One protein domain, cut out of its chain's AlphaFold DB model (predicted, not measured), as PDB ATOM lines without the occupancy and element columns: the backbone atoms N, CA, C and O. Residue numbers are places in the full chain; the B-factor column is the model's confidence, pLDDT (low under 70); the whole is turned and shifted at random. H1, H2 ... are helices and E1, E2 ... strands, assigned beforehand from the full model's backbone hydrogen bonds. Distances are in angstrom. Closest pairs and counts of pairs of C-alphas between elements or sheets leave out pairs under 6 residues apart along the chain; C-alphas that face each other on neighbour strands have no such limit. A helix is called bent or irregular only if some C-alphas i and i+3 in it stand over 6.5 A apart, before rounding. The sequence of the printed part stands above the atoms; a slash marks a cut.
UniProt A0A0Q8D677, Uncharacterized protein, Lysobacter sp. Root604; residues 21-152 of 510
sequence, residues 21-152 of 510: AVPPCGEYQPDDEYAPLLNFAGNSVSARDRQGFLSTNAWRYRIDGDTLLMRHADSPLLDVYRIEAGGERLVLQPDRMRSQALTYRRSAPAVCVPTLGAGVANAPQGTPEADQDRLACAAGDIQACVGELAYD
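Overview. This is residues 21 to 152 of the 510 residues of an uncharacterized protein of Lysobacter sp. Root604 (UniProt A0A0Q8D677). One antiparallel sheet of eight strands curls round into a nearly closed barrel, with its two edge strands, E3 and E4, coming together at one end of each. A corner of two short helices, H1 and H2, sits off one side of this barrel at the far end of the longest axis, and H2 only grazes the sheet. The printed part has 132 residues, with eight named strands first, E1 to E8, and then H1 and H2; the sheet's order is E3, E2, E1, E8, E7, E6, E5, E4. The class is mixed, helices and strands, though under half of the residues, 64 of 132, are in named elements. The whole is compact, with a radius of gyration of the C-alphas of 14.2 A and spans of 41 by 29 by 26 A.

Along the chain. Start at Ala 21 and go on to C-alpha 26 at (-11.484, 0.006, -3.878), where E1, residues 26 to 30, begins. E2 follows at residues 37 to 41 and E3 at residues 44 to 48. Next come E4, residues 60 to 64, and E5, residues 67 to 71; these first five strands measure from 13.0 A to 13.8 A between their first and last C-alphas. Find C-alpha 78 at (-5.714, 17.063, -13.110); from there E6 runs 19.1 A to residue 84. E7 is short, residues 89 to 92, 9.9 A long, and E8, residues 102 to 109, is the longest strand at 19.9 A. H1 holds residues 129 to 138, 15.0 A long, and is irregular, with C-alphas 130 and 133 at 7.5 A. H2 covers residues 142 to 151, 14.5 A long, and ends at C-alpha 151 at (8.400, 22.808, -22.255).

Arrangement. Look first at the sheet, which is strongly twisted. E1, E2 and E3 form one meander, each strand the antiparallel neighbour of the one before, and E4 to E8 form another. In the hairpin of E1 and E2, N 28 and O 38 are 2.8 A apart, within hydrogen-bond range; in that of E2 and E3, N 37 and O 48 are at 2.7 A. E1 and E8 are antiparallel at 147 degrees, with N 29 and O 105 at 2.8 A. From E8 go on to E7, where N 92 and O 102 are 2.8 A apart, then to E6, with N 82 and O 91 at 2.8 A. E6 and E5 bring N 68 and O 81 to 2.8 A, and E5 and E4 do the same for N 62 and O 69. It is a folded sheet, one sheet bent back on itself: E3, E2 and E1 face E7, E6, E5 and E4, with E8 as the hinge. The closest C-alphas of E3 and E4 are those of Ser 44 and Arg 60, 4.7 A apart, while E3 and E5 are only just apart, at 8.1 A. H1 and H2 touch, closest at the C-alphas of Cys 137 and Cys 145, 4.5 A, and run opposite ways at a steep tilt of 62 degrees. H2 only grazes the sheet with its residues 142 to 144, and H1 is not on it. In H2 every O i to N i+4 pair is within hydrogen-bond range; in H1, 4 of 6 are.

Size, cuts and confidence. The farthest C-alphas, those of Ala 85 and Asp 152, are 42.2 A apart. The printed part has no cut. Two links are long: E3 to E4, where residues 54 to 55 pair antiparallel with residues 47 to 48 of E3, and E8 to H1, residues 110 to 128. The mean pLDDT of the printed part is 83.7; look for values under 70 at residues 21 to 23, 112 to 120 and 125 to 129.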
ATOM      1  N   ALA A  21     -12.513  12.475   5.760       57.66
ATOM      2  CA  ALA A  21     -13.164  11.639   4.765       57.66
ATOM      3  C   ALA A  21     -12.430  10.292   4.675       57.66
ATOM      4  O   ALA A  21     -11.199  10.242   4.610       57.66
ATOM      5  N   VAL A  22     -13.192   9.197   4.722       64.25
ATOM      6  CA  VAL A  22     -12.639   7.850   4.564       64.25
ATOM      7  C   VAL A  22     -12.008   7.780   3.169       64.25
ATOM      8  O   VAL A  22     -12.647   8.209   2.205       64.25
ATOM      9  N   PRO A  23     -10.766   7.282   3.031       65.12
ATOM     10  CA  PRO A  23     -10.138   7.147   1.724       65.12
ATOM     11  C   PRO A  23     -11.033   6.313   0.795       65.12
ATOM     12  O   PRO A  23     -11.574   5.294   1.245       65.12
ATOM     13  N   PRO A  24     -11.179   6.694  -0.487       72.81
ATOM     14  CA  PRO A  24     -12.024   5.999  -1.442       72.81
ATOM     15  C   PRO A  24     -11.313   4.733  -1.923       72.81
ATOM     16  O   PRO A  24     -10.975   4.597  -3.087       72.81
ATOM     17  N   CYS A  25     -10.987   3.823  -1.009       84.75
ATOM     18  CA  CYS A  25     -10.276   2.597  -1.333       84.75
ATOM     19  C   CYS A  25     -11.213   1.621  -2.050       84.75
ATOM     20  O   CYS A  25     -12.317   1.339  -1.568       84.75
ATOM     21  N   GLY A  26     -10.738   1.011  -3.129       88.69
ATOM     22  CA  GLY A  26     -11.484   0.006  -3.878       88.69
ATOM     23  C   GLY A  26     -11.956   0.500  -5.236       88.69
ATOM     24  O   GLY A  26     -11.397   1.439  -5.803       88.69
ATOM     25  N   GLU A  27     -12.952  -0.190  -5.771       92.69
ATOM     26  CA  GLU A  27     -13.416  -0.015  -7.140       92.69
ATOM     27  C   GLU A  27     -14.642   0.896  -7.208       92.69
ATOM     28  O   GLU A  27     -15.546   0.822  -6.371       92.69
ATOM     29  N   TYR A  28     -14.652   1.751  -8.226       94.19
ATOM     30  CA  TYR A  28     -15.686   2.726  -8.512       94.19
ATOM     31  C   TYR A  28     -16.157   2.581  -9.953       94.19
ATOM     32  O   TYR A  28     -15.369   2.665 -10.899       94.19
ATOM     33  N   GLN A  29     -17.467   2.415 -10.106       94.88
ATOM     34  CA  GLN A  29     -18.136   2.288 -11.387       94.88
ATOM     35  C   GLN A  29     -18.789   3.612 -11.789       94.88
ATOM     36  O   GLN A  29     -19.527   4.181 -10.981       94.88
ATOM     37  N   PRO A  30     -18.523   4.123 -13.002       94.25
ATOM     38  CA  PRO A  30     -19.183   5.323 -13.491       94.25
ATOM     39  C   PRO A  30     -20.645   5.055 -13.859       94.25
ATOM     40  O   PRO A  30     -20.996   3.969 -14.319       94.25
ATOM     41  N   ASP A  31     -21.478   6.084 -13.707       91.31
ATOM     42  CA  ASP A  31     -22.852   6.096 -14.224       91.31
ATOM     43  C   ASP A  31     -22.875   6.275 -15.770       91.31
ATOM     44  O   ASP A  31     -23.879   5.968 -16.409       91.31
ATOM     45  N   ASP A  32     -21.769   6.734 -16.378       87.75
ATOM     46  CA  ASP A  32     -21.543   6.826 -17.834       87.75
ATOM     47  C   ASP A  32     -20.867   5.552 -18.363       87.75
ATOM     48  O   ASP A  32     -19.934   5.023 -17.754       87.75
ATOM     49  N   GLU A  33     -21.318   5.059 -19.512       84.75
ATOM     50  CA  GLU A  33     -20.821   3.820 -20.090       84.75
ATOM     51  C   GLU A  33     -19.453   3.888 -20.775       84.75
ATOM     52  O   GLU A  33     -18.808   2.845 -20.913       84.75
ATOM     53  N   TYR A  34     -19.009   5.082 -21.161       85.75
ATOM     54  CA  TYR A  34     -17.727   5.321 -21.830       85.75
ATOM     55  C   TYR A  34     -16.611   5.688 -20.849       85.75
ATOM     56  O   TYR A  34     -15.436   5.723 -21.218       85.75
ATOM     57  N   ALA A  35     -16.957   5.967 -19.593       89.50
ATOM     58  CA  ALA A  35     -15.978   6.262 -18.562       89.50
ATOM     59  C   ALA A  35     -15.307   4.975 -18.033       89.50
ATOM     60  O   ALA A  35     -15.954   3.928 -17.923       89.50
ATOM     61  N   PRO A  36     -14.009   5.031 -17.681       93.00
ATOM     62  CA  PRO A  36     -13.304   3.874 -17.146       93.00
ATOM     63  C   PRO A  36     -13.711   3.589 -15.697       93.00
ATOM     64  O   PRO A  36     -14.022   4.495 -14.934       93.00
ATOM     65  N   LEU A  37     -13.633   2.329 -15.287       94.44
ATOM     66  CA  LEU A  37     -13.648   1.911 -13.889       94.44
ATOM     67  C   LEU A  37     -12.414   2.476 -13.178       94.44
ATOM     68  O   LEU A  37     -11.298   2.345 -13.682       94.44
ATOM     69  N   LEU A  38     -12.595   3.065 -11.997       94.50
ATOM     70  CA  LEU A  38     -11.480   3.546 -11.179       94.50
ATOM     71  C   LEU A  38     -11.211   2.553 -10.055       94.50
ATOM     72  O   LEU A  38     -12.120   2.184  -9.316       94.50
ATOM     73  N   ASN A  39      -9.958   2.139  -9.900       91.88
ATOM     74  CA  ASN A  39      -9.525   1.292  -8.797       91.88
ATOM     75  C   ASN A  39      -8.424   1.995  -8.005       91.88
ATOM     76  O   ASN A  39      -7.328   2.230  -8.526       91.88
ATOM     77  N   PHE A  40      -8.731   2.312  -6.751       88.25
ATOM     78  CA  PHE A  40      -7.839   2.983  -5.817       88.25
ATOM     79  C   PHE A  40      -7.164   1.966  -4.896       88.25
ATOM     80  O   PHE A  40      -7.816   1.296  -4.085       88.25
ATOM     81  N   ALA A  41      -5.836   1.897  -4.988       80.12
ATOM     82  CA  ALA A  41      -4.997   0.999  -4.208       80.12
ATOM     83  C   ALA A  41      -3.782   1.752  -3.643       80.12
ATOM     84  O   ALA A  41      -2.836   2.097  -4.354       80.12
ATOM     85  N   GLY A  42      -3.793   1.991  -2.330       77.38
ATOM     86  CA  GLY A  42      -2.714   2.699  -1.637       77.38
ATOM     87  C   GLY A  42      -2.658   4.171  -2.048       77.38
ATOM     88  O   GLY A  42      -3.584   4.915  -1.761       77.38
ATOM     89  N   ASN A  43      -1.572   4.584  -2.702       72.50
ATOM     90  CA  ASN A  43      -1.392   5.922  -3.290       72.50
ATOM     91  C   ASN A  43      -1.547   5.937  -4.822       72.50
ATOM     92  O   ASN A  43      -1.301   6.959  -5.468       72.50
ATOM     93  N   SER A  44      -1.898   4.793  -5.404       78.25
ATOM     94  CA  SER A  44      -2.079   4.631  -6.838       78.25
ATOM     95  C   SER A  44      -3.556   4.530  -7.171       78.25
ATOM     96  O   SER A  44      -4.359   3.995  -6.401       78.25
ATOM     97  N   VAL A  45      -3.903   5.044  -8.336       88.38
ATOM     98  CA  VAL A  45      -5.204   4.825  -8.945       88.38
ATOM     99  C   VAL A  45      -4.958   4.311 -10.349       88.38
ATOM    100  O   VAL A  45      -4.082   4.798 -11.058       88.38
ATOM    101  N   SER A  46      -5.721   3.301 -10.738       89.56
ATOM    102  CA  SER A  46      -5.756   2.847 -12.122       89.56
ATOM    103  C   SER A  46      -7.146   3.082 -12.678       89.56
ATOM    104  O   SER A  46      -8.141   2.800 -12.011       89.56
ATOM    105  N   ALA A  47      -7.195   3.603 -13.895       93.06
ATOM    106  CA  ALA A  47      -8.399   3.635 -14.698       93.06
ATOM    107  C   ALA A  47      -8.362   2.415 -15.615       93.06
ATOM    108  O   ALA A  47      -7.335   2.161 -16.244       93.06
ATOM    109  N   ARG A  48      -9.441   1.641 -15.685       94.06
ATOM    110  CA  ARG A  48      -9.555   0.517 -16.615       94.06
ATOM    111  C   ARG A  48     -10.852   0.593 -17.390       94.06
ATOM    112  O   ARG A  48     -11.883   0.935 -16.826       94.06
ATOM    113  N   ASP A  49     -10.821   0.267 -18.671       91.88
ATOM    114  CA  ASP A  49     -12.059   0.074 -19.416       91.88
ATOM    115  C   ASP A  49     -12.836  -1.152 -18.892       91.88
ATOM    116  O   ASP A  49     -12.395  -1.887 -18.002       91.88
ATOM    117  N   ARG A  50     -14.016  -1.403 -19.460       87.81
ATOM    118  CA  ARG A  50     -14.862  -2.545 -19.072       87.81
ATOM    119  C   ARG A  50     -14.255  -3.907 -19.416       87.81
ATOM    120  O   ARG A  50     -14.656  -4.913 -18.834       87.81
ATOM    121  N   GLN A  51     -13.312  -3.954 -20.352       90.25
ATOM    122  CA  GLN A  51     -12.553  -5.156 -20.684       90.25
ATOM    123  C   GLN A  51     -11.349  -5.340 -19.742       90.25
ATOM    124  O   GLN A  51     -10.699  -6.387 -19.756       90.25
ATOM    125  N   GLY A  52     -11.088  -4.373 -18.859       92.00
ATOM    126  CA  GLY A  52     -10.039  -4.390 -17.852       92.00
ATOM    127  C   GLY A  52      -8.690  -3.863 -18.344       92.00
ATOM    128  O   GLY A  52      -7.701  -4.065 -17.634       92.00
ATOM    129  N   PHE A  53      -8.618  -3.227 -19.515       93.38
ATOM    130  CA  PHE A  53      -7.390  -2.616 -20.031       93.38
ATOM    131  C   PHE A  53      -7.164  -1.231 -19.445       93.38
ATOM    132  O   PHE A  53      -8.111  -0.496 -19.183       93.38
ATOM    133  N   LEU A  54      -5.899  -0.896 -19.193       92.00
ATOM    134  CA  LEU A  54      -5.495   0.369 -18.594       92.00
ATOM    135  C   LEU A  54      -5.890   1.557 -19.488       92.00
ATOM    136  O   LEU A  54      -5.590   1.592 -20.673       92.00
ATOM    137  N   SER A  55      -6.512   2.558 -18.880       88.75
ATOM    138  CA  SER A  55      -6.773   3.873 -19.457       88.75
ATOM    139  C   SER A  55      -5.768   4.881 -18.898       88.75
ATOM    140  O   SER A  55      -5.316   4.762 -17.756       88.75
ATOM    141  N   THR A  56      -5.424   5.903 -19.683       84.94
ATOM    142  CA  THR A  56      -4.491   6.954 -19.259       84.94
ATOM    143  C   THR A  56      -5.106   7.970 -18.297       84.94
ATOM    144  O   THR A  56      -4.388   8.815 -17.770       84.94
ATOM    145  N   ASN A  57      -6.397   7.862 -17.980       83.69
ATOM    146  CA  ASN A  57      -7.116   8.860 -17.185       83.69
ATOM    147  C   ASN A  57      -6.652   8.945 -15.722       83.69
ATOM    148  O   ASN A  57      -6.946   9.927 -15.047       83.69
ATOM    149  N   ALA A  58      -5.961   7.929 -15.197       85.50
ATOM    150  CA  ALA A  58      -5.604   7.896 -13.784       85.50
ATOM    151  C   ALA A  58      -4.243   7.242 -13.537       85.50
ATOM    152  O   ALA A  58      -3.937   6.183 -14.084       85.50
ATOM    153  N   TRP A  59      -3.451   7.869 -12.668       84.06
ATOM    154  CA  TRP A  59      -2.176   7.321 -12.200       84.06
ATOM    155  C   TRP A  59      -2.010   7.435 -10.691       84.06
ATOM    156  O   TRP A  59      -1.810   6.442  -9.984       84.06
ATOM    157  N   ARG A  60      -2.104   8.658 -10.171       87.00
ATOM    158  CA  ARG A  60      -2.019   8.898  -8.737       87.00
ATOM    159  C   ARG A  60      -2.957  10.016  -8.299       87.00
ATOM    160  O   ARG A  60      -3.390  10.835  -9.109       87.00
ATOM    161  N   TYR A  61      -3.262  10.040  -7.007       86.75
ATOM    162  CA  TYR A  61      -4.261  10.935  -6.444       86.75
ATOM    163  C   TYR A  61      -3.870  11.449  -5.055       86.75
ATOM    164  O   TYR A  61      -3.005  10.885  -4.381       86.75
ATOM    165  N   ARG A  62      -4.553  12.508  -4.622       84.75
ATOM    166  CA  ARG A  62      -4.502  13.076  -3.273       84.75
ATOM    167  C   ARG A  62      -5.900  13.417  -2.808       84.75
ATOM    168  O   ARG A  62      -6.755  13.772  -3.607       84.75
ATOM    169  N   ILE A  63      -6.106  13.329  -1.503       82.75
ATOM    170  CA  ILE A  63      -7.340  13.747  -0.850       82.75
ATOM    171  C   ILE A  63      -7.028  14.972   0.000       82.75
ATOM    172  O   ILE A  63      -6.056  14.965   0.756       82.75
ATOM    173  N   ASP A  64      -7.858  15.997  -0.128       82.12
ATOM    174  CA  ASP A  64      -7.843  17.206   0.684       82.12
ATOM    175  C   ASP A  64      -9.278  17.501   1.139       82.12
ATOM    176  O   ASP A  64     -10.129  17.899   0.346       82.12
ATOM    177  N   GLY A  65      -9.577  17.211   2.408       84.38
ATOM    178  CA  GLY A  65     -10.938  17.294   2.936       84.38
ATOM    179  C   GLY A  65     -11.912  16.367   2.199       84.38
ATOM    180  O   GLY A  65     -11.763  15.147   2.228       84.38
ATOM    181  N   ASP A  66     -12.924  16.958   1.567       87.81
ATOM    182  CA  ASP A  66     -13.933  16.290   0.738       87.81
ATOM    183  C   ASP A  66     -13.578  16.292  -0.757       87.81
ATOM    184  O   ASP A  66     -14.406  15.943  -1.593       87.81
ATOM    185  N   THR A  67     -12.356  16.686  -1.112       87.75
ATOM    186  CA  THR A  67     -11.897  16.772  -2.496       87.75
ATOM    187  C   THR A  67     -10.856  15.697  -2.780       87.75
ATOM    188  O   THR A  67      -9.908  15.517  -2.019       87.75
ATOM    189  N   LEU A  68     -11.001  14.997  -3.903       88.56
ATOM    190  CA  LEU A  68      -9.988  14.114  -4.467       88.56
ATOM    191  C   LEU A  68      -9.423  14.739  -5.741       88.56
ATOM    192  O   LEU A  68     -10.153  15.079  -6.663       88.56
ATOM    193  N   LEU A  69      -8.108  14.881  -5.784       88.50
ATOM    194  CA  LEU A  69      -7.345  15.402  -6.910       88.50
ATOM    195  C   LEU A  69      -6.635  14.227  -7.569       88.50
ATOM    196  O   LEU A  69      -5.933  13.490  -6.880       88.50
ATOM    197  N   MET A  70      -6.799  14.039  -8.872       89.88
ATOM    198  CA  MET A  70      -6.278  12.875  -9.587       89.88
ATOM    199  C   MET A  70      -5.527  13.294 -10.840       89.88
ATOM    200  O   MET A  70      -6.070  13.999 -11.682       89.88
ATOM    201  N   ARG A  71      -4.276  12.851 -10.980       89.56
ATOM    202  CA  ARG A  71      -3.479  13.105 -12.183       89.56
ATOM    203  C   ARG A  71      -3.692  12.017 -13.223       89.56
ATOM    204  O   ARG A  71      -3.746  10.827 -12.890       89.56
ATOM    205  N   HIS A  72      -3.702  12.451 -14.476       91.06
ATOM    206  CA  HIS A  72      -3.665  11.572 -15.637       91.06
ATOM    207  C   HIS A  72      -2.278  10.932 -15.762       91.06
ATOM    208  O   HIS A  72      -1.269  11.471 -15.302       91.06
ATOM    209  N   ALA A  73      -2.215   9.741 -16.345       89.00
ATOM    210  CA  ALA A  73      -0.993   8.958 -16.485       89.00
ATOM    211  C   ALA A  73      -0.066   9.476 -17.590       89.00
ATOM    212  O   ALA A  73       1.139   9.233 -17.530       89.00
ATOM    213  N   ASP A  74      -0.611  10.188 -18.575       89.88
ATOM    214  CA  ASP A  74       0.054  10.572 -19.824       89.88
ATOM    215  C   ASP A  74       0.161  12.087 -20.043       89.88
ATOM    216  O   ASP A  74       0.572  12.526 -21.114       89.88
ATOM    217  N   SER A  75      -0.224  12.889 -19.052       89.88
ATOM    218  CA  SER A  75      -0.253  14.345 -19.164       89.88
ATOM    219  C   SER A  75      -0.163  15.005 -17.783       89.88
ATOM    220  O   SER A  75      -0.341  14.334 -16.759       89.88
ATOM    221  N   PRO A  76       0.078  16.328 -17.716       88.44
ATOM    222  CA  PRO A  76      -0.061  17.070 -16.475       88.44
ATOM    223  C   PRO A  76      -1.532  17.351 -16.140       88.44
ATOM    224  O   PRO A  76      -1.787  18.124 -15.235       88.44
ATOM    225  N   LEU A  77      -2.531  16.770 -16.811       88.44
ATOM    226  CA  LEU A  77      -3.929  17.069 -16.489       88.44
ATOM    227  C   LEU A  77      -4.316  16.571 -15.090       88.44
ATOM    228  O   LEU A  77      -3.816  15.551 -14.600       88.44
ATOM    229  N   LEU A  78      -5.206  17.330 -14.448       88.06
ATOM    230  CA  LEU A  78      -5.714  17.063 -13.110       88.06
ATOM    231  C   LEU A  78      -7.241  17.060 -13.112       88.06
ATOM    232  O   LEU A  78      -7.867  18.090 -13.346       88.06
ATOM    233  N   ASP A  79      -7.813  15.924 -12.748       90.00
ATOM    234  CA  ASP A  79      -9.230  15.803 -12.456       90.00
ATOM    235  C   ASP A  79      -9.498  16.138 -10.985       90.00
ATOM    236  O   ASP A  79      -8.746  15.746 -10.083       90.00
ATOM    237  N   VAL A  80     -10.618  16.814 -10.730       90.56
ATOM    238  CA  VAL A  80     -11.079  17.160  -9.382       90.56
ATOM    239  C   VAL A  80     -12.404  16.463  -9.115       90.56
ATOM    240  O   VAL A  80     -13.388  16.693  -9.809       90.56
ATOM    241  N   TYR A  81     -12.455  15.634  -8.082       91.62
ATOM    242  CA  TYR A  81     -13.643  14.912  -7.648       91.62
ATOM    243  C   TYR A  81     -14.095  15.430  -6.287       91.62
ATOM    244  O   TYR A  81     -13.279  15.631  -5.391       91.62
ATOM    245  N   ARG A  82     -15.405  15.565  -6.096       92.56
ATOM    246  CA  ARG A  82     -16.001  15.709  -4.767       92.56
ATOM    247  C   ARG A  82     -16.315  14.329  -4.202       92.56
ATOM    248  O   ARG A  82     -16.956  13.516  -4.868       92.56
ATOM    249  N   ILE A  83     -15.867  14.080  -2.981       90.75
ATOM    250  CA  ILE A  83     -16.139  12.876  -2.206       90.75
ATOM    251  C   ILE A  83     -17.461  13.083  -1.473       90.75
ATOM    252  O   ILE A  83     -17.624  14.008  -0.682       90.75
ATOM    253  N   GLU A  84     -18.414  12.197  -1.720       92.00
ATOM    254  CA  GLU A  84     -19.751  12.272  -1.151       92.00
ATOM    255  C   GLU A  84     -20.137  10.971  -0.454       92.00
ATOM    256  O   GLU A  84     -19.505   9.927  -0.630       92.00
ATOM    257  N   ALA A  85     -21.198  11.040   0.358       87.56
ATOM    258  CA  ALA A  85     -21.773   9.887   1.048       87.56
ATOM    259  C   ALA A  85     -20.726   9.052   1.816       87.56
ATOM    260  O   ALA A  85     -20.745   7.828   1.777       87.56
ATOM    261  N   GLY A  86     -19.778   9.718   2.489       80.75
ATOM    262  CA  GLY A  86     -18.733   9.045   3.268       80.75
ATOM    263  C   GLY A  86     -17.706   8.274   2.432       80.75
ATOM    264  O   GLY A  86     -17.047   7.392   2.972       80.75
ATOM    265  N   GLY A  87     -17.573   8.592   1.140       85.50
ATOM    266  CA  GLY A  87     -16.672   7.906   0.211       85.50
ATOM    267  C   GLY A  87     -17.380   6.944  -0.739       85.50
ATOM    268  O   GLY A  87     -16.746   6.431  -1.654       85.50
ATOM    269  N   GLU A  88     -18.685   6.716  -0.589       90.19
ATOM    270  CA  GLU A  88     -19.438   5.802  -1.460       90.19
ATOM    271  C   GLU A  88     -19.699   6.375  -2.861       90.19
ATOM    272  O   GLU A  88     -19.986   5.628  -3.801       90.19
ATOM    273  N   ARG A  89     -19.575   7.697  -3.021       92.94
ATOM    274  CA  ARG A  89     -19.772   8.383  -4.298       92.94
ATOM    275  C   ARG A  89     -18.647   9.373  -4.573       92.94
ATOM    276  O   ARG A  89     -18.305  10.174  -3.707       92.94
ATOM    277  N   LEU A  90     -18.113   9.344  -5.792       94.19
ATOM    278  CA  LEU A  90     -17.198  10.366  -6.307       94.19
ATOM    279  C   LEU A  90     -17.898  11.126  -7.428       94.19
ATOM    280  O   LEU A  90     -18.481  10.517  -8.322       94.19
ATOM    281  N   VAL A  91     -17.843  12.453  -7.388       94.12
ATOM    282  CA  VAL A  91     -18.442  13.313  -8.414       94.12
ATOM    283  C   VAL A  91     -17.341  14.133  -9.066       94.12
ATOM    284  O   VAL A  91     -16.860  15.101  -8.473       94.12
ATOM    285  N   LEU A  92     -16.941  13.741 -10.276       92.69
ATOM    286  CA  LEU A  92     -16.014  14.506 -11.107       92.69
ATOM    287  C   LEU A  92     -16.625  15.875 -11.391       92.69
ATOM    288  O   LEU A  92     -17.736  15.970 -11.920       92.69
ATOM    289  N   GLN A  93     -15.909  16.924 -11.005       90.75
ATOM    290  CA  GLN A  93     -16.335  18.294 -11.214       90.75
ATOM    291  C   GLN A  93     -16.220  18.659 -12.703       90.75
ATOM    292  O   GLN A  93     -15.268  18.232 -13.357       90.75
ATOM    293  N   PRO A  94     -17.175  19.432 -13.249       85.44
ATOM    294  CA  PRO A  94     -17.052  19.998 -14.587       85.44
ATOM    295  C   PRO A  94     -15.794  20.860 -14.721       85.44
ATOM    296  O   PRO A  94     -15.379  21.525 -13.768       85.44
ATOM    297  N   ASP A  95     -15.241  20.900 -15.924       80.25
ATOM    298  CA  ASP A  95     -14.115  21.755 -16.287       80.25
ATOM    299  C   ASP A  95     -14.351  22.381 -17.674       80.25
ATOM    300  O   ASP A  95     -15.444  22.313 -18.239       80.25
ATOM    301  N   ARG A  96     -13.329  23.026 -18.244       75.38
ATOM    302  CA  ARG A  96     -13.431  23.655 -19.573       75.38
ATOM    303  C   ARG A  96     -13.650  22.659 -20.722       75.38
ATOM    304  O   ARG A  96     -14.146  23.056 -21.771       75.38
ATOM    305  N   MET A  97     -13.256  21.399 -20.542       74.00
ATOM    306  CA  MET A  97     -13.374  20.319 -21.528       74.00
ATOM    307  C   MET A  97     -14.650  19.494 -21.321       74.00
ATOM    308  O   MET A  97     -15.104  18.823 -22.247       74.00
ATOM    309  N   ARG A  98     -15.240  19.537 -20.121       77.69
ATOM    310  CA  ARG A  98     -16.395  18.731 -19.725       77.69
ATOM    311  C   ARG A  98     -17.474  19.587 -19.069       77.69
ATOM    312  O   ARG A  98     -17.339  20.031 -17.934       77.69
ATOM    313  N   SER A  99     -18.607  19.719 -19.756       78.06
ATOM    314  CA  SER A  99     -19.749  20.523 -19.300       78.06
ATOM    315  C   SER A  99     -20.626  19.851 -18.235       78.06
ATOM    316  O   SER A  99     -21.369  20.546 -17.543       78.06
ATOM    317  N   GLN A 100     -20.567  18.522 -18.087       83.81
ATOM    318  CA  GLN A 100     -21.401  17.764 -17.148       83.81
ATOM    319  C   GLN A 100     -20.566  17.001 -16.120       83.81
ATOM    320  O   GLN A 100     -19.522  16.432 -16.439       83.81
ATOM    321  N   ALA A 101     -21.053  16.967 -14.878       87.44
ATOM    322  CA  ALA A 101     -20.432  16.188 -13.818       87.44
ATOM    323  C   ALA A 101     -20.608  14.688 -14.087       87.44
ATOM    324  O   ALA A 101     -21.699  14.238 -14.438       87.44
ATOM    325  N   LEU A 102     -19.549  13.914 -13.871       90.81
ATOM    326  CA  LEU A 102     -19.593  12.459 -13.973       90.81
ATOM    327  C   LEU A 102     -19.605  11.851 -12.573       90.81
ATOM    328  O   LEU A 102     -18.749  12.154 -11.743       90.81
ATOM    329  N   THR A 103     -20.577  10.984 -12.314       94.69
ATOM    330  CA  THR A 103     -20.730  10.324 -11.018       94.69
ATOM    331  C   THR A 103     -20.183   8.907 -11.070       94.69
ATOM    332  O   THR A 103     -20.451   8.168 -12.012       94.69
ATOM    333  N   TYR A 104     -19.462   8.532 -10.020       94.94
ATOM    334  CA  TYR A 104     -18.977   7.188  -9.773       94.94
ATOM    335  C   TYR A 104     -19.530   6.655  -8.456       94.94
ATOM    336  O   TYR A 104     -19.570   7.378  -7.456       94.94
ATOM    337  N   ARG A 105     -19.891   5.375  -8.434       94.69
ATOM    338  CA  ARG A 105     -20.369   4.665  -7.244       94.69
ATOM    339  C   ARG A 105     -19.406   3.561  -6.882       94.69
ATOM    340  O   ARG A 105     -18.940   2.836  -7.756       94.69
ATOM    341  N   ARG A 106     -19.136   3.409  -5.593       92.94
ATOM    342  CA  ARG A 106     -18.282   2.333  -5.106       92.94
ATOM    343  C   ARG A 106     -18.949   0.979  -5.370       92.94
ATOM    344  O   ARG A 106     -20.047   0.723  -4.881       92.94
ATOM    345  N   SER A 107     -18.300   0.130  -6.161       92.44
ATOM    346  CA  SER A 107     -18.773  -1.219  -6.498       92.44
ATOM    347  C   SER A 107     -18.170  -2.272  -5.567       92.44
ATOM    348  O   SER A 107     -18.855  -3.214  -5.171       92.44
ATOM    349  N   ALA A 108     -16.904  -2.099  -5.175       88.38
ATOM    350  CA  ALA A 108     -16.197  -3.027  -4.300       88.38
ATOM    351  C   ALA A 108     -15.302  -2.278  -3.298       88.38
ATOM    352  O   ALA A 108     -14.367  -1.588  -3.711       88.38
ATOM    353  N   PRO A 109     -15.530  -2.405  -1.979       84.00
ATOM    354  CA  PRO A 109     -14.661  -1.788  -0.988       84.00
ATOM    355  C   PRO A 109     -13.334  -2.544  -0.863       84.00
ATOM    356  O   PRO A 109     -13.305  -3.772  -0.804       84.00
ATOM    357  N   ALA A 110     -12.234  -1.804  -0.741       80.38
ATOM    358  CA  ALA A 110     -10.931  -2.348  -0.366       80.38
ATOM    359  C   ALA A 110     -10.399  -1.666   0.897       80.38
ATOM    360  O   ALA A 110     -10.813  -0.560   1.248       80.38
ATOM    361  N   VAL A 111      -9.455  -2.319   1.575       73.31
ATOM    362  CA  VAL A 111      -8.661  -1.688   2.633       73.31
ATOM    363  C   VAL A 111      -7.376  -1.189   1.998       73.31
ATOM    364  O   VAL A 111      -6.585  -1.981   1.489       73.31
ATOM    365  N   CYS A 112      -7.157   0.117   2.038       69.75
ATOM    366  CA  CYS A 112      -5.885   0.704   1.664       69.75
ATOM    367  C   CYS A 112      -5.425   1.677   2.748       69.75
ATOM    368  O   CYS A 112      -6.245   2.299   3.423       69.75
ATOM    369  N   VAL A 113      -4.110   1.757   2.959       63.19
ATOM    370  CA  VAL A 113      -3.507   2.758   3.841       63.19
ATOM    371  C   VAL A 113      -3.171   3.954   2.954       63.19
ATOM    372  O   VAL A 113      -2.168   3.890   2.241       63.19
ATOM    373  N   PRO A 114      -4.005   5.008   2.916       56.19
ATOM    374  CA  PRO A 114      -3.645   6.216   2.197       56.19
ATOM    375  C   PRO A 114      -2.413   6.818   2.869       56.19
ATOM    376  O   PRO A 114      -2.407   7.074   4.076       56.19
ATOM    377  N   THR A 115      -1.357   7.077   2.108       51.28
ATOM    378  CA  THR A 115      -0.325   7.998   2.574       51.28
ATOM    379  C   THR A 115      -0.940   9.391   2.557       51.28
ATOM    380  O   THR A 115      -1.237   9.944   1.500       51.28
ATOM    381  N   LEU A 116      -1.180   9.945   3.745       48.88
ATOM    382  CA  LEU A 116      -1.656  11.312   3.935       48.88
ATOM    383  C   LEU A 116      -0.575  12.302   3.458       48.88
ATOM    384  O   LEU A 116       0.234  12.777   4.246       48.88
ATOM    385  N   GLY A 117      -0.549  12.589   2.155       49.28
ATOM    386  CA  GLY A 117      -0.050  13.849   1.604       49.28
ATOM    387  C   GLY A 117       1.466  14.066   1.540       49.28
ATOM    388  O   GLY A 117       1.977  14.984   2.175       49.28
ATOM    389  N   ALA A 118       2.167  13.358   0.651       45.72
ATOM    390  CA  ALA A 118       3.434  13.870   0.117       45.72
ATOM    391  C   ALA A 118       3.541  13.644  -1.401       45.72
ATOM    392  O   ALA A 118       3.723  12.513  -1.833       45.72
ATOM    393  N   GLY A 119       3.456  14.732  -2.185       54.75
ATOM    394  CA  GLY A 119       4.037  14.832  -3.539       54.75
ATOM    395  C   GLY A 119       3.232  14.288  -4.724       54.75
ATOM    396  O   GLY A 119       3.814  13.898  -5.731       54.75
ATOM    397  N   VAL A 120       1.906  14.199  -4.637       68.94
ATOM    398  CA  VAL A 120       1.145  13.471  -5.656       68.94
ATOM    399  C   VAL A 120      -0.194  14.157  -5.917       68.94
ATOM    400  O   VAL A 120      -1.038  14.131  -5.043       68.94
ATOM    401  N   ALA A 121      -0.402  14.787  -7.077       75.62
ATOM    402  CA  ALA A 121      -1.635  15.510  -7.439       75.62
ATOM    403  C   ALA A 121      -1.938  16.773  -6.589       75.62
ATOM    404  O   ALA A 121      -2.843  16.809  -5.750       75.62
ATOM    405  N   ASN A 122      -1.181  17.846  -6.829       79.62
ATOM    406  CA  ASN A 122      -1.376  19.164  -6.219       79.62
ATOM    407  C   ASN A 122      -2.107  20.132  -7.168       79.62
ATOM    408  O   ASN A 122      -1.703  20.291  -8.315       79.62
ATOM    409  N   ALA A 123      -3.097  20.859  -6.645       72.56
ATOM    410  CA  ALA A 123      -3.685  22.048  -7.272       72.56
ATOM    411  C   ALA A 123      -3.702  23.198  -6.255       72.56
ATOM    412  O   ALA A 123      -4.582  23.237  -5.392       72.56
ATOM    413  N   PRO A 124      -2.717  24.109  -6.288       71.06
ATOM    414  CA  PRO A 124      -2.715  25.272  -5.409       71.06
ATOM    415  C   PRO A 124      -3.951  26.149  -5.681       71.06
ATOM    416  O   PRO A 124      -4.149  26.626  -6.798       71.06
ATOM    417  N   GLN A 125      -4.807  26.346  -4.674       68.00
ATOM    418  CA  GLN A 125      -6.066  27.085  -4.833       68.00
ATOM    419  C   GLN A 125      -5.836  28.550  -5.240       68.00
ATOM    420  O   GLN A 125      -4.867  29.178  -4.817       68.00
ATOM    421  N   GLY A 126      -6.759  29.106  -6.034       66.06
ATOM    422  CA  GLY A 126      -6.748  30.524  -6.420       66.06
ATOM    423  C   GLY A 126      -5.643  30.917  -7.405       66.06
ATOM    424  O   GLY A 126      -5.386  32.107  -7.582       66.06
ATOM    425  N   THR A 127      -4.982  29.944  -8.034       63.22
ATOM    426  CA  THR A 127      -3.905  30.198  -8.994       63.22
ATOM    427  C   THR A 127      -4.435  30.307 -10.425       63.22
ATOM    428  O   THR A 127      -5.275  29.494 -10.829       63.22
ATOM    429  N   PRO A 128      -3.961  31.296 -11.209       67.75
ATOM    430  CA  PRO A 128      -4.221  31.340 -12.642       67.75
ATOM    431  C   PRO A 128      -3.753  30.047 -13.311       67.75
ATOM    432  O   PRO A 128      -2.698  29.522 -12.962       67.75
ATOM    433  N   GLU A 129      -4.504  29.570 -14.302       69.38
ATOM    434  CA  GLU A 129      -4.214  28.317 -15.014       69.38
ATOM    435  C   GLU A 129      -2.773  28.260 -15.551       69.38
ATOM    436  O   GLU A 129      -2.106  27.239 -15.432       69.38
ATOM    437  N   ALA A 130      -2.248  29.390 -16.037       70.62
ATOM    438  CA  ALA A 130      -0.885  29.499 -16.556       70.62
ATOM    439  C   ALA A 130       0.226  29.226 -15.519       70.62
ATOM    440  O   ALA A 130       1.353  28.936 -15.906       70.62
ATOM    441  N   ASP A 131      -0.071  29.325 -14.219       78.31
ATOM    442  CA  ASP A 131       0.895  29.133 -13.130       78.31
ATOM    443  C   ASP A 131       0.701  27.812 -12.370       78.31
ATOM    444  O   ASP A 131       1.504  27.484 -11.489       78.31
ATOM    445  N   GLN A 132      -0.366  27.068 -12.677       80.56
ATOM    446  CA  GLN A 132      -0.779  25.895 -11.907       80.56
ATOM    447  C   GLN A 132       0.271  24.787 -11.926       80.56
ATOM    448  O   GLN A 132       0.623  24.289 -10.858       80.56
ATOM    449  N   ASP A 133       0.815  24.441 -13.093       82.81
ATOM    450  CA  ASP A 133       1.798  23.358 -13.208       82.81
ATOM    451  C   ASP A 133       3.126  23.716 -12.535       82.81
ATOM    452  O   ASP A 133       3.653  22.935 -11.740       82.81
ATOM    453  N   ARG A 134       3.614  24.945 -12.721       86.50
ATOM    454  CA  ARG A 134       4.808  25.446 -12.031       86.50
ATOM    455  C   ARG A 134       4.675  25.378 -10.508       86.50
ATOM    456  O   ARG A 134       5.577  24.892  -9.822       86.50
ATOM    457  N   LEU A 135       3.558  25.857  -9.957       87.19
ATOM    458  CA  LEU A 135       3.333  25.854  -8.507       87.19
ATOM    459  C   LEU A 135       3.052  24.443  -7.972       87.19
ATOM    460  O   LEU A 135       3.517  24.097  -6.885       87.19
ATOM    461  N   ALA A 136       2.349  23.603  -8.733       87.81
ATOM    462  CA  ALA A 136       2.145  22.200  -8.389       87.81
ATOM    463  C   ALA A 136       3.471  21.425  -8.381       87.81
ATOM    464  O   ALA A 136       3.716  20.657  -7.445       87.81
ATOM    465  N   CYS A 137       4.352  21.675  -9.353       89.62
ATOM    466  CA  CYS A 137       5.695  21.108  -9.388       89.62
ATOM    467  C   CYS A 137       6.527  21.556  -8.179       89.62
ATOM    468  O   CYS A 137       7.152  20.726  -7.520       89.62
ATOM    469  N   ALA A 138       6.485  22.844  -7.818       87.62
ATOM    470  CA  ALA A 138       7.156  23.350  -6.616       87.62
ATOM    471  C   ALA A 138       6.640  22.684  -5.323       87.62
ATOM    472  O   ALA A 138       7.398  22.507  -4.371       87.62
ATOM    473  N   ALA A 139       5.373  22.263  -5.308       85.00
ATOM    474  CA  ALA A 139       4.767  21.477  -4.232       85.00
ATOM    475  C   ALA A 139       5.056  19.959  -4.322       85.00
ATOM    476  O   ALA A 139       4.502  19.174  -3.547       85.00
ATOM    477  N   GLY A 140       5.911  19.530  -5.256       84.19
ATOM    478  CA  GLY A 140       6.354  18.147  -5.424       84.19
ATOM    479  C   GLY A 140       5.479  17.288  -6.336       84.19
ATOM    480  O   GLY A 140       5.622  16.072  -6.303       84.19
ATOM    481  N   ASP A 141       4.573  17.871  -7.128       88.88
ATOM    482  CA  ASP A 141       3.769  17.111  -8.091       88.88
ATOM    483  C   ASP A 141       4.605  16.664  -9.296       88.88
ATOM    484  O   ASP A 141       5.046  17.480 -10.107       88.88
ATOM    485  N   ILE A 142       4.790  15.350  -9.426       88.94
ATOM    486  CA  ILE A 142       5.633  14.756 -10.465       88.94
ATOM    487  C   ILE A 142       5.101  15.034 -11.876       88.94
ATOM    488  O   ILE A 142       5.899  15.415 -12.726       88.94
ATOM    489  N   GLN A 143       3.795  14.889 -12.149       89.56
ATOM    490  CA  GLN A 143       3.285  15.101 -13.516       89.56
ATOM    491  C   GLN A 143       3.381  16.564 -13.926       89.56
ATOM    492  O   GLN A 143       3.745  16.858 -15.062       89.56
ATOM    493  N   ALA A 144       3.130  17.476 -12.985       91.12
ATOM    494  CA  ALA A 144       3.334  18.896 -13.224       91.12
ATOM    495  C   ALA A 144       4.818  19.205 -13.492       91.12
ATOM    496  O   ALA A 144       5.140  19.898 -14.452       91.12
ATOM    497  N   CYS A 145       5.743  18.622 -12.717       91.81
ATOM    498  CA  CYS A 145       7.176  18.779 -12.971       91.81
ATOM    499  C   CYS A 145       7.618  18.218 -14.322       91.81
ATOM    500  O   CYS A 145       8.483  18.806 -14.969       91.81
ATOM    501  N   VAL A 146       7.052  17.092 -14.758       93.31
ATOM    502  CA  VAL A 146       7.305  16.545 -16.096       93.31
ATOM    503  C   VAL A 146       6.779  17.504 -17.166       93.31
ATOM    504  O   VAL A 146       7.496  17.769 -18.125       93.31
ATOM    505  N   GLY A 147       5.586  18.080 -16.973       92.12
ATOM    506  CA  GLY A 147       5.025  19.114 -17.847       92.12
ATOM    507  C   GLY A 147       5.953  20.321 -17.998       92.12
ATOM    508  O   GLY A 147       6.310  20.678 -19.118       92.12
ATOM    509  N   GLU A 148       6.435  20.880 -16.888       91.69
ATOM    510  CA  GLU A 148       7.396  21.991 -16.907       91.69
ATOM    511  C   GLU A 148       8.689  21.612 -17.651       91.69
ATOM    512  O   GLU A 148       9.168  22.361 -18.500       91.69
ATOM    513  N   LEU A 149       9.237  20.415 -17.400       92.38
ATOM    514  CA  LEU A 149      10.452  19.932 -18.070       92.38
ATOM    515  C   LEU A 149      10.271  19.716 -19.579       92.38
ATOM    516  O   LEU A 149      11.218  19.933 -20.345       92.38
ATOM    517  N   ALA A 150       9.089  19.276 -20.011       88.69
ATOM    518  CA  ALA A 150       8.777  19.065 -21.421       88.69
ATOM    519  C   ALA A 150       8.886  20.381 -22.210       88.69
ATOM    520  O   ALA A 150       9.455  20.409 -23.308       88.69
ATOM    521  N   TYR A 151       8.434  21.490 -21.614       84.81
ATOM    522  CA  TYR A 151       8.400  22.808 -22.255       84.81
ATOM    523  C   TYR A 151       9.571  23.732 -21.912       84.81
ATOM    524  O   TYR A 151       9.786  24.703 -22.640       84.81
ATOM    525  N   ASP A 152      10.363  23.437 -20.881       86.00
ATOM    526  CA  ASP A 152      11.552  24.216 -20.531       86.00
ATOM    527  C   ASP A 152      12.526  24.220 -21.717       86.00
ATOM    528  O   ASP A 152      13.072  23.187 -22.076       86.00
TER     529      ASP A 152